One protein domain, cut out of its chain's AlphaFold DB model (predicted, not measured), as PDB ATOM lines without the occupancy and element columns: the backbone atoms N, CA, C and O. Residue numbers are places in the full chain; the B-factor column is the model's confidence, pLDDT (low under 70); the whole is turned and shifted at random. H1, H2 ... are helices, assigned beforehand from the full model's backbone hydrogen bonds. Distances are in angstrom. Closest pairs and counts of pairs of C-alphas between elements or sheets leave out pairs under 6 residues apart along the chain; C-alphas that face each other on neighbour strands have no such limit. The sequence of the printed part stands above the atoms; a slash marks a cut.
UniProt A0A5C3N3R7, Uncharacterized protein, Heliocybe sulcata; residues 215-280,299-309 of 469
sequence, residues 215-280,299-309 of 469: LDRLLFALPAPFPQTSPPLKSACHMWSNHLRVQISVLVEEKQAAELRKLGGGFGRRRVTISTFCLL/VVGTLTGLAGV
ATOM      1  N   LEU A 215       1.319  30.255 121.823       82.31
ATOM      2  CA  LEU A 215       2.271  29.214 121.426       82.31
ATOM      3  C   LEU A 215       1.834  28.459 120.161       82.31
ATOM      4  O   LEU A 215       2.654  28.223 119.276       82.31
ATOM      5  N   ASP A 216       0.544  28.149 120.024       83.38
ATOM      6  CA  ASP A 216       0.022  27.435 118.851       83.38
ATOM      7  C   ASP A 216       0.233  28.255 117.577       83.38
ATOM      8  O   ASP A 216       0.625  27.730 116.534       83.38
ATOM      9  N   ARG A 217       0.069  29.579 117.668       79.88
ATOM     10  CA  ARG A 217       0.346  30.505 116.560       79.88
ATOM     11  C   ARG A 217       1.805  30.449 116.108       79.88
ATOM     12  O   ARG A 217       2.068  30.519 114.908       79.88
ATOM     13  N   LEU A 218       2.739  30.312 117.049       86.44
ATOM     14  CA  LEU A 218       4.164  30.166 116.758       86.44
ATOM     15  C   LEU A 218       4.456  28.804 116.122       86.44
ATOM     16  O   LEU A 218       5.143  28.755 115.103       86.44
ATOM     17  N   LEU A 219       3.864  27.725 116.647       85.25
ATOM     18  CA  LEU A 219       4.003  26.372 116.097       85.25
ATOM     19  C   LEU A 219       3.522  26.283 114.647       85.25
ATOM     20  O   LEU A 219       4.196  25.680 113.812       85.25
ATOM     21  N   PHE A 220       2.410  26.937 114.308       84.44
ATOM     22  CA  PHE A 220       1.956  26.986 112.921       84.44
ATOM     23  C   PHE A 220       2.845  27.865 112.033       84.44
ATOM     24  O   PHE A 220       2.932  27.607 110.832       84.44
ATOM     25  N   ALA A 221       3.472  28.913 112.578       86.62
ATOM     26  CA  ALA A 221       4.284  29.859 111.809       86.62
ATOM     27  C   ALA A 221       5.704  29.343 111.510       86.62
ATOM     28  O   ALA A 221       6.285  29.727 110.497       86.62
ATOM     29  N   LEU A 222       6.240  28.456 112.352       84.00
ATOM     30  CA  LEU A 222       7.558  27.830 112.196       84.00
ATOM     31  C   LEU A 222       7.794  27.107 110.853       84.00
ATOM     32  O   LEU A 222       8.851  27.327 110.264       84.00
ATOM     33  N   PRO A 223       6.875  26.267 110.330       86.31
ATOM     34  CA  PRO A 223       7.113  25.524 109.090       86.31
ATOM     35  C   PRO A 223       7.084  26.387 107.823       86.31
ATOM     36  O   PRO A 223       7.553  25.936 106.784       86.31
ATOM     37  N   ALA A 224       6.533  27.601 107.882       88.50
ATOM     38  CA  ALA A 224       6.492  28.524 106.749       88.50
ATOM     39  C   ALA A 224       6.716  29.960 107.244       88.50
ATOM     40  O   ALA A 224       5.758  30.731 107.364       88.50
ATOM     41  N   PRO A 225       7.959  30.333 107.576       89.81
ATOM     42  CA  PRO A 225       8.264  31.669 108.049       89.81
ATOM     43  C   PRO A 225       8.201  32.647 106.876       89.81
ATOM     44  O   PRO A 225       8.933  32.538 105.898       89.81
ATOM     45  N   PHE A 226       7.309  33.624 106.973       93.12
ATOM     46  CA  PHE A 226       7.147  34.696 106.000       93.12
ATOM     47  C   PHE A 226       7.393  36.048 106.677       93.12
ATOM     48  O   PHE A 226       7.287  36.158 107.900       93.12
ATOM     49  N   PRO A 227       7.672  37.122 105.920       92.25
ATOM     50  CA  PRO A 227       7.960  38.434 106.503       92.25
ATOM     51  C   PRO A 227       6.886  38.917 107.480       92.25
ATOM     52  O   PRO A 227       7.213  39.512 108.501       92.25
ATOM     53  N   GLN A 228       5.615  38.589 107.218       93.19
ATOM     54  CA  GLN A 228       4.480  38.954 108.076       93.19
ATOM     55  C   GLN A 228       4.388  38.108 109.369       93.19
ATOM     56  O   GLN A 228       3.810  38.578 110.341       93.19
ATOM     57  N   THR A 229       4.954  36.893 109.419       93.62
ATOM     58  CA  THR A 229       5.105  36.098 110.661       93.62
ATOM     59  C   THR A 229       6.439  36.318 111.352       93.62
ATOM     60  O   THR A 229       6.618  35.864 112.481       93.62
ATOM     61  N   SER A 230       7.366  37.042 110.725       94.19
ATOM     62  CA  SER A 230       8.671  37.299 111.322       94.19
ATOM     63  C   SER A 230       8.601  38.084 112.642       94.19
ATOM     64  O   SER A 230       9.328  37.689 113.549       94.19
ATOM     65  N   PRO A 231       7.729  39.102 112.846       94.31
ATOM     66  CA  PRO A 231       7.661  39.804 114.130       94.31
ATOM     67  C   PRO A 231       7.240  38.917 115.315       94.31
ATOM     68  O   PRO A 231       7.977  38.906 116.301       94.31
ATOM     69  N   PRO A 232       6.144  38.125 115.256       93.75
ATOM     70  CA  PRO A 232       5.781  37.255 116.374       93.75
ATOM     71  C   PRO A 232       6.815  36.143 116.604       93.75
ATOM     72  O   PRO A 232       7.169  35.882 117.751       93.75
ATOM     73  N   LEU A 233       7.376  35.549 115.542       94.88
ATOM     74  CA  LEU A 233       8.446  34.550 115.676       94.88
ATOM     75  C   LEU A 233       9.691  35.138 116.353       94.88
ATOM     76  O   LEU A 233      10.250  34.517 117.251       94.88
ATOM     77  N   LYS A 234      10.093  36.356 115.971       94.31
ATOM     78  CA  LYS A 234      11.206  37.078 116.598       94.31
ATOM     79  C   LYS A 234      10.907  37.429 118.052       94.31
ATOM     80  O   LYS A 234      11.785  37.258 118.881       94.31
ATOM     81  N   SER A 235       9.685  37.841 118.393       93.88
ATOM     82  CA  SER A 235       9.330  38.129 119.794       93.88
ATOM     83  C   SER A 235       9.390  36.902 120.711       93.88
ATOM     84  O   SER A 235       9.579  37.047 121.912       93.88
ATOM     85  N   ALA A 236       9.270  35.695 120.148       93.94
ATOM     86  CA  ALA A 236       9.410  34.438 120.878       93.94
ATOM     87  C   ALA A 236      10.863  33.932 120.961       93.94
ATOM     88  O   ALA A 236      11.145  32.946 121.641       93.94
ATOM     89  N   CYS A 237      11.798  34.563 120.247       94.62
ATOM     90  CA  CYS A 237      13.198  34.166 120.254       94.62
ATOM     91  C   CYS A 237      13.912  34.790 121.456       94.62
ATOM     92  O   CYS A 237      14.168  35.984 121.486       94.62
ATOM     93  N   HIS A 238      14.295  33.968 122.431       92.44
ATOM     94  CA  HIS A 238      15.067  34.435 123.593       92.44
ATOM     95  C   HIS A 238      16.584  34.440 123.375       92.44
ATOM     96  O   HIS A 238      17.324  34.953 124.205       92.44
ATOM     97  N   MET A 239      17.057  33.856 122.273       93.50
ATOM     98  CA  MET A 239      18.479  33.763 121.954       93.50
ATOM     99  C   MET A 239      18.756  34.348 120.580       93.50
ATOM    100  O   MET A 239      17.962  34.199 119.644       93.50
ATOM    101  N   TRP A 240      19.946  34.918 120.437       94.00
ATOM    102  CA  TRP A 240      20.445  35.431 119.166       94.00
ATOM    103  C   TRP A 240      20.468  34.360 118.070       94.00
ATOM    104  O   TRP A 240      20.086  34.617 116.929       94.00
ATOM    105  N   SER A 241      20.819  33.124 118.437       94.12
ATOM    106  CA  SER A 241      20.772  31.960 117.543       94.12
ATOM    107  C   SER A 241      19.363  31.707 116.987       94.12
ATOM    108  O   SER A 241      19.196  31.465 115.790       94.12
ATOM    109  N   ASN A 242      18.325  31.853 117.817       94.19
ATOM    110  CA  ASN A 242      16.936  31.662 117.392       94.19
ATOM    111  C   ASN A 242      16.480  32.797 116.465       94.19
ATOM    112  O   ASN A 242      15.879  32.531 115.424       94.19
ATOM    113  N   HIS A 243      16.849  34.044 116.777       94.25
ATOM    114  CA  HIS A 243      16.605  35.187 115.894       94.25
ATOM    115  C   HIS A 243      17.256  35.008 114.519       94.25
ATOM    116  O   HIS A 243      16.610  35.249 113.494       94.25
ATOM    117  N   LEU A 244      18.510  34.549 114.491       94.62
ATOM    118  CA  LEU A 244      19.241  34.268 113.260       94.62
ATOM    119  C   LEU A 244      18.551  33.169 112.443       94.62
ATOM    120  O   LEU A 244      18.333  33.356 111.249       94.62
ATOM    121  N   ARG A 245      18.149  32.061 113.080       92.88
ATOM    122  CA  ARG A 245      17.419  30.964 112.418       92.88
ATOM    123  C   ARG A 245      16.117  31.452 111.790       92.88
ATOM    124  O   ARG A 245      15.903  31.220 110.606       92.88
ATOM    125  N   VAL A 246      15.288  32.186 112.537       95.25
ATOM    126  CA  VAL A 246      14.037  32.758 112.006       95.25
ATOM    127  C   VAL A 246      14.319  33.667 110.813       95.25
ATOM    128  O   VAL A 246      13.640  33.573 109.792       95.25
ATOM    129  N   GLN A 247      15.332  34.529 110.907       95.25
ATOM    130  CA  GLN A 247      15.665  35.465 109.837       95.25
ATOM    131  C   GLN A 247      16.176  34.762 108.575       95.25
ATOM    132  O   GLN A 247      15.747  35.111 107.475       95.25
ATOM    133  N   ILE A 248      17.033  33.750 108.718       93.62
ATOM    134  CA  ILE A 248      17.501  32.930 107.596       93.62
ATOM    135  C   ILE A 248      16.324  32.206 106.944       93.62
ATOM    136  O   ILE A 248      16.198  32.249 105.723       93.62
ATOM    137  N   SER A 249      15.434  31.595 107.726       93.62
ATOM    138  CA  SER A 249      14.298  30.866 107.163       93.62
ATOM    139  C   SER A 249      13.348  31.780 106.381       93.62
ATOM    140  O   SER A 249      12.905  31.402 105.299       93.62
ATOM    141  N   VAL A 250      13.096  33.008 106.860       94.44
ATOM    142  CA  VAL A 250      12.323  34.014 106.101       94.44
ATOM    143  C   VAL A 250      13.014  34.360 104.778       94.44
ATOM    144  O   VAL A 250      12.356  34.388 103.742       94.44
ATOM    145  N   LEU A 251      14.331  34.593 104.787       93.12
ATOM    146  CA  LEU A 251      15.084  34.927 103.571       93.12
ATOM    147  C   LEU A 251      15.067  33.793 102.544       93.12
ATOM    148  O   LEU A 251      14.932  34.046 101.347       93.12
ATOM    149  N   VAL A 252      15.209  32.548 103.004       92.25
ATOM    150  CA  VAL A 252      15.152  31.362 102.140       92.25
ATOM    151  C   VAL A 252      13.779  31.259 101.482       92.25
ATOM    152  O   VAL A 252      13.708  31.126 100.259       92.25
ATOM    153  N   GLU A 253      12.702  31.411 102.254       92.56
ATOM    154  CA  GLU A 253      11.330  31.360 101.742       92.56
ATOM    155  C   GLU A 253      11.044  32.506 100.757       92.56
ATOM    156  O   GLU A 253      10.486  32.289  99.680       92.56
ATOM    157  N   GLU A 254      11.479  33.734 101.059       92.88
ATOM    158  CA  GLU A 254      11.348  34.870 100.143       92.88
ATOM    159  C   GLU A 254      12.110  34.650  98.839       92.88
ATOM    160  O   GLU A 254      11.594  34.968  97.760       92.88
ATOM    161  N   LYS A 255      13.321  34.085  98.911       91.19
ATOM    162  CA  LYS A 255      14.124  33.804  97.723       91.19
ATOM    163  C   LYS A 255      13.491  32.708  96.884       91.19
ATOM    164  O   LYS A 255      13.365  32.877  95.673       91.19
ATOM    165  N   GLN A 256      13.036  31.632  97.518       90.62
ATOM    166  CA  GLN A 256      12.322  30.556  96.847       90.62
ATOM    167  C   GLN A 256      11.043  31.079  96.185       90.62
ATOM    168  O   GLN A 256      10.805  30.805  95.009       90.62
ATOM    169  N   ALA A 257      10.262  31.908  96.879       89.56
ATOM    170  CA  ALA A 257       9.077  32.543  96.316       89.56
ATOM    171  C   ALA A 257       9.416  33.493  95.154       89.56
ATOM    172  O   ALA A 257       8.683  33.543  94.166       89.56
ATOM    173  N   ALA A 258      10.514  34.249  95.238       90.38
ATOM    174  CA  ALA A 258      10.963  35.136  94.169       90.38
ATOM    175  C   ALA A 258      11.408  34.358  92.922       90.38
ATOM    176  O   ALA A 258      11.026  34.726  91.811       90.38
ATOM    177  N   GLU A 259      12.163  33.270  93.086       90.75
ATOM    178  CA  GLU A 259      12.559  32.401  91.975       90.75
ATOM    179  C   GLU A 259      11.346  31.683  91.372       90.75
ATOM    180  O   GLU A 259      11.172  31.698  90.155       90.75
ATOM    181  N   LEU A 260      10.422  31.174  92.193       88.62
ATOM    182  CA  LEU A 260       9.165  30.607  91.701       88.62
ATOM    183  C   LEU A 260       8.351  31.632  90.903       88.62
ATOM    184  O   LEU A 260       7.827  31.293  89.846       88.62
ATOM    185  N   ARG A 261       8.285  32.899  91.335       87.81
ATOM    186  CA  ARG A 261       7.630  33.966  90.557       87.81
ATOM    187  C   ARG A 261       8.311  34.207  89.207       87.81
ATOM    188  O   ARG A 261       7.600  34.393  88.223       87.81
ATOM    189  N   LYS A 262       9.648  34.174  89.135       90.50
ATOM    190  CA  LYS A 262      10.389  34.295  87.862       90.50
ATOM    191  C   LYS A 262      10.092  33.139  86.911       90.50
ATOM    192  O   LYS A 262       9.992  33.355  85.710       90.50
ATOM    193  N   LEU A 263       9.893  31.939  87.453       89.88
ATOM    194  CA  LEU A 263       9.482  30.753  86.696       89.88
ATOM    195  C   LEU A 263       7.996  30.779  86.288       89.88
ATOM    196  O   LEU A 263       7.491  29.807  85.735       89.88
ATOM    197  N   GLY A 264       7.265  31.861  86.579       92.06
ATOM    198  CA  GLY A 264       5.826  31.940  86.335       92.06
ATOM    199  C   GLY A 264       4.980  31.162  87.349       92.06
ATOM    200  O   GLY A 264       3.760  31.148  87.226       92.06
ATOM    201  N   GLY A 265       5.588  30.591  88.394       86.75
ATOM    202  CA  GLY A 265       4.937  29.931  89.534       86.75
ATOM    203  C   GLY A 265       4.246  30.892  90.510       86.75
ATOM    204  O   GLY A 265       4.044  30.572  91.680       86.75
ATOM    205  N   GLY A 266       3.898  32.093  90.047       71.50
ATOM    206  CA  GLY A 266       3.125  33.059  90.813       71.50
ATOM    207  C   GLY A 266       1.676  32.611  90.991       71.50
ATOM    208  O   GLY A 266       1.093  31.936  90.147       71.50
ATOM    209  N   PHE A 267       1.083  33.027  92.105       58.31
ATOM    210  CA  PHE A 267      -0.324  32.821  92.425       58.31
ATOM    211  C   PHE A 267      -1.217  33.491  91.363       58.31
ATOM    212  O   PHE A 267      -1.495  34.686  91.424       58.31
ATOM    213  N   GLY A 268      -1.633  32.726  90.354       58.78
ATOM    214  CA  GLY A 268      -2.507  33.174  89.277       58.78
ATOM    215  C   GLY A 268      -2.853  32.018  88.340       58.78
ATOM    216  O   GLY A 268      -2.056  31.110  88.151       58.78
ATOM    217  N   ARG A 269      -4.051  32.035  87.740       58.00
ATOM    218  CA  ARG A 269      -4.612  30.969  86.874       58.00
ATOM    219  C   ARG A 269      -3.827  30.679  85.578       58.00
ATOM    220  O   ARG A 269      -4.356  30.031  84.677       58.00
ATOM    221  N   ARG A 270      -2.592  31.156  85.437       62.44
ATOM    222  CA  ARG A 270      -1.754  30.824  84.287       62.44
ATOM    223  C   ARG A 270      -1.135  29.459  84.552       62.44
ATOM    224  O   ARG A 270      -0.248  29.325  85.385       62.44
ATOM    225  N   ARG A 271      -1.655  28.434  83.871       63.78
ATOM    226  CA  ARG A 271      -1.034  27.108  83.841       63.78
ATOM    227  C   ARG A 271       0.379  27.284  83.295       63.78
ATOM    228  O   ARG A 271       0.537  27.678  82.142       63.78
ATOM    229  N   VAL A 272       1.383  27.028  84.127       58.41
ATOM    230  CA  VAL A 272       2.763  26.905  83.660       58.41
ATOM    231  C   VAL A 272       2.786  25.684  82.746       58.41
ATOM    232  O   VAL A 272       2.529  24.566  83.186       58.41
ATOM    233  N   THR A 273       2.995  25.895  81.451       65.88
ATOM    234  CA  THR A 273       3.159  24.794  80.502       65.88
ATOM    235  C   THR A 273       4.562  24.216  80.669       65.88
ATOM    236  O   THR A 273       5.535  24.966  80.767       65.88
ATOM    237  N   ILE A 274       4.664  22.882  80.679       64.19
ATOM    238  CA  ILE A 274       5.910  22.103  80.863       64.19
ATOM    239  C   ILE A 274       7.044  22.605  79.942       64.19
ATOM    240  O   ILE A 274       8.194  22.689  80.360       64.19
ATOM    241  N   SER A 275       6.699  23.068  78.734       60.50
ATOM    242  CA  SER A 275       7.627  23.659  77.752       60.50
ATOM    243  C   SER A 275       8.464  24.834  78.293       60.50
ATOM    244  O   SER A 275       9.630  24.993  77.934       60.50
ATOM    245  N   THR A 276       7.914  25.627  79.217       59.81
ATOM    246  CA  THR A 276       8.613  26.791  79.788       59.81
ATOM    247  C   THR A 276       9.807  26.363  80.651       59.81
ATOM    248  O   THR A 276      10.814  27.063  80.702       59.81
ATOM    249  N   PHE A 277       9.739  25.192  81.290       54.84
ATOM    250  CA  PHE A 277      10.770  24.716  82.214       54.84
ATOM    251  C   PHE A 277      12.048  24.266  81.483       54.84
ATOM    252  O   PHE A 277      13.158  24.585  81.914       54.84
ATOM    253  N   CYS A 278      11.909  23.614  80.324       57.88
ATOM    254  CA  CYS A 278      13.044  23.075  79.562       57.88
ATOM    255  C   CYS A 278      13.897  24.166  78.886       57.88
ATOM    256  O   CYS A 278      15.094  23.974  78.671       57.88
ATOM    257  N   LEU A 279      13.320  25.335  78.586       56.22
ATOM    258  CA  LEU A 279      14.060  26.471  78.018       56.22
ATOM    259  C   LEU A 279      14.899  27.225  79.066       56.22
ATOM    260  O   LEU A 279      15.917  27.826  78.729       56.22
ATOM    261  N   LEU A 280      14.517  27.156  80.343       55.88
ATOM    262  CA  LEU A 280      15.164  27.893  81.433       55.88
ATOM    263  C   LEU A 280      16.484  27.264  81.907       55.88
ATOM    264  O   LEU A 280      17.398  27.996  82.288       55.88
ATOM    265  N   VAL A 299      22.878  38.812 102.534       87.19
ATOM    266  CA  VAL A 299      23.236  38.118 103.786       87.19
ATOM    267  C   VAL A 299      23.957  39.056 104.759       87.19
ATOM    268  O   VAL A 299      23.615  39.115 105.935       87.19
ATOM    269  N   VAL A 300      24.922  39.847 104.287       92.25
ATOM    270  CA  VAL A 300      25.636  40.810 105.143       92.25
ATOM    271  C   VAL A 300      24.684  41.879 105.674       92.25
ATOM    272  O   VAL A 300      24.728  42.197 106.861       92.25
ATOM    273  N   GLY A 301      23.781  42.397 104.841       93.75
ATOM    274  CA  GLY A 301      22.785  43.380 105.263       93.75
ATOM    275  C   GLY A 301      21.842  42.827 106.333       93.75
ATOM    276  O   GLY A 301      21.541  43.509 107.310       93.75
ATOM    277  N   THR A 302      21.435  41.563 106.209       89.56
ATOM    278  CA  THR A 302      20.578  40.906 107.208       89.56
ATOM    279  C   THR A 302      21.309  40.595 108.511       89.56
ATOM    280  O   THR A 302      20.730  40.815 109.574       89.56
ATOM    281  N   LEU A 303      22.577  40.179 108.458       91.06
ATOM    282  CA  LEU A 303      23.425  40.012 109.646       91.06
ATOM    283  C   LEU A 303      23.700  41.348 110.351       91.06
ATOM    284  O   LEU A 303      23.640  41.426 111.574       91.06
ATOM    285  N   THR A 304      23.926  42.415 109.586       94.44
ATOM    286  CA  THR A 304      24.117  43.768 110.132       94.44
ATOM    287  C   THR A 304      22.835  44.279 110.790       94.44
ATOM    288  O   THR A 304      22.883  44.863 111.866       94.44
ATOM    289  N   GLY A 305      21.668  43.999 110.199       91.12
ATOM    290  CA  GLY A 305      20.377  44.309 110.814       91.12
ATOM    291  C   GLY A 305      20.114  43.517 112.098       91.12
ATOM    292  O   GLY A 305      19.485  44.038 113.015       91.12
ATOM    293  N   LEU A 306      20.621  42.282 112.191       90.44
ATOM    294  CA  LEU A 306      20.548  41.503 113.426       90.44
ATOM    295  C   LEU A 306      21.419  42.108 114.528       90.44
ATOM    296  O   LEU A 306      20.981  42.100 115.669       90.44
ATOM    297  N   ALA A 307      22.576  42.700 114.199       89.81
ATOM    298  CA  ALA A 307      23.482  43.322 115.176       89.81
ATOM    299  C   ALA A 307      22.794  44.379 116.067       89.81
ATOM    300  O   ALA A 307      23.190  44.559 117.214       89.81
ATOM    301  N   GLY A 308      21.750  45.046 115.560       90.81
ATOM    302  CA  GLY A 308      20.952  46.022 116.313       90.81
ATOM    303  C   GLY A 308      19.815  45.428 117.155       90.81
ATOM    304  O   GLY A 308      19.140  46.168 117.867       90.81
ATOM    305  N   VAL A 309      19.563  44.118 117.080       92.06
ATOM    306  CA  VAL A 309      18.529  43.456 117.881       92.06
ATOM    307  C   VAL A 309      19.081  43.231 119.286       92.06
ATOM    308  O   VAL A 309      19.907  42.346 119.514       92.06
TER     309      VAL A 309
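This is residues 215 to 280 and 299 to 309 of the 469 residues of an uncharacterized protein of Heliocybe sulcata (UniProt A0A5C3N3R7). One long helix, H3, makes the longest axis; H2 and H5 pack near its first end, H1 lies beyond H2, and past its last end a long link leads to H4. The printed part has 77 residues with five named helices, H1 to H5 in order, and no named strand: all helix. It is loose, radius of gyration of the C-alphas 16.0 A, spanning 48 by 32 by 15 A.

Find C-alpha 215 at (2.271, 29.214, 121.426), where H1, residues 215 to 221, begins. Then come H2, 230 to 235; H3, 240 to 262, 32.9 A long; H4, 275 to 280; and H5, 299 to 307, ending at (23.482, 43.322, 115.176).

H1 and H2, a helical hairpin, only just touch, with 3 pairs of C-alphas within 8 A, the closest Leu 218 and Leu 233 at 6.2 A. H2 and H3, also a helical hairpin, touch through H3's residues 242 to 250 alone, closest C-alphas Lys 234 and His 243 at 5.8 A, opposite ways at a shallow 9 degrees. H5 touches H3's residues 243 to 247 alone, closest C-alphas Leu 306 and Leu 244 at 7.4 A. H4 touches no helix. Every O i to N i+4 pair is within hydrogen-bond range in H1, H2, H3 and H5; H4 has 0 of 2, and 1 of 3 O i to N i+3 pairs.

The farthest C-alphas, His 238 and Ser 275, are 47.7 A apart. Residues 281 to 298 are cut out, leaving 25.9 A between C-alphas 280 and 299. The link from H3 to H4 is long. Residues 267 to 280 have pLDDT under 70.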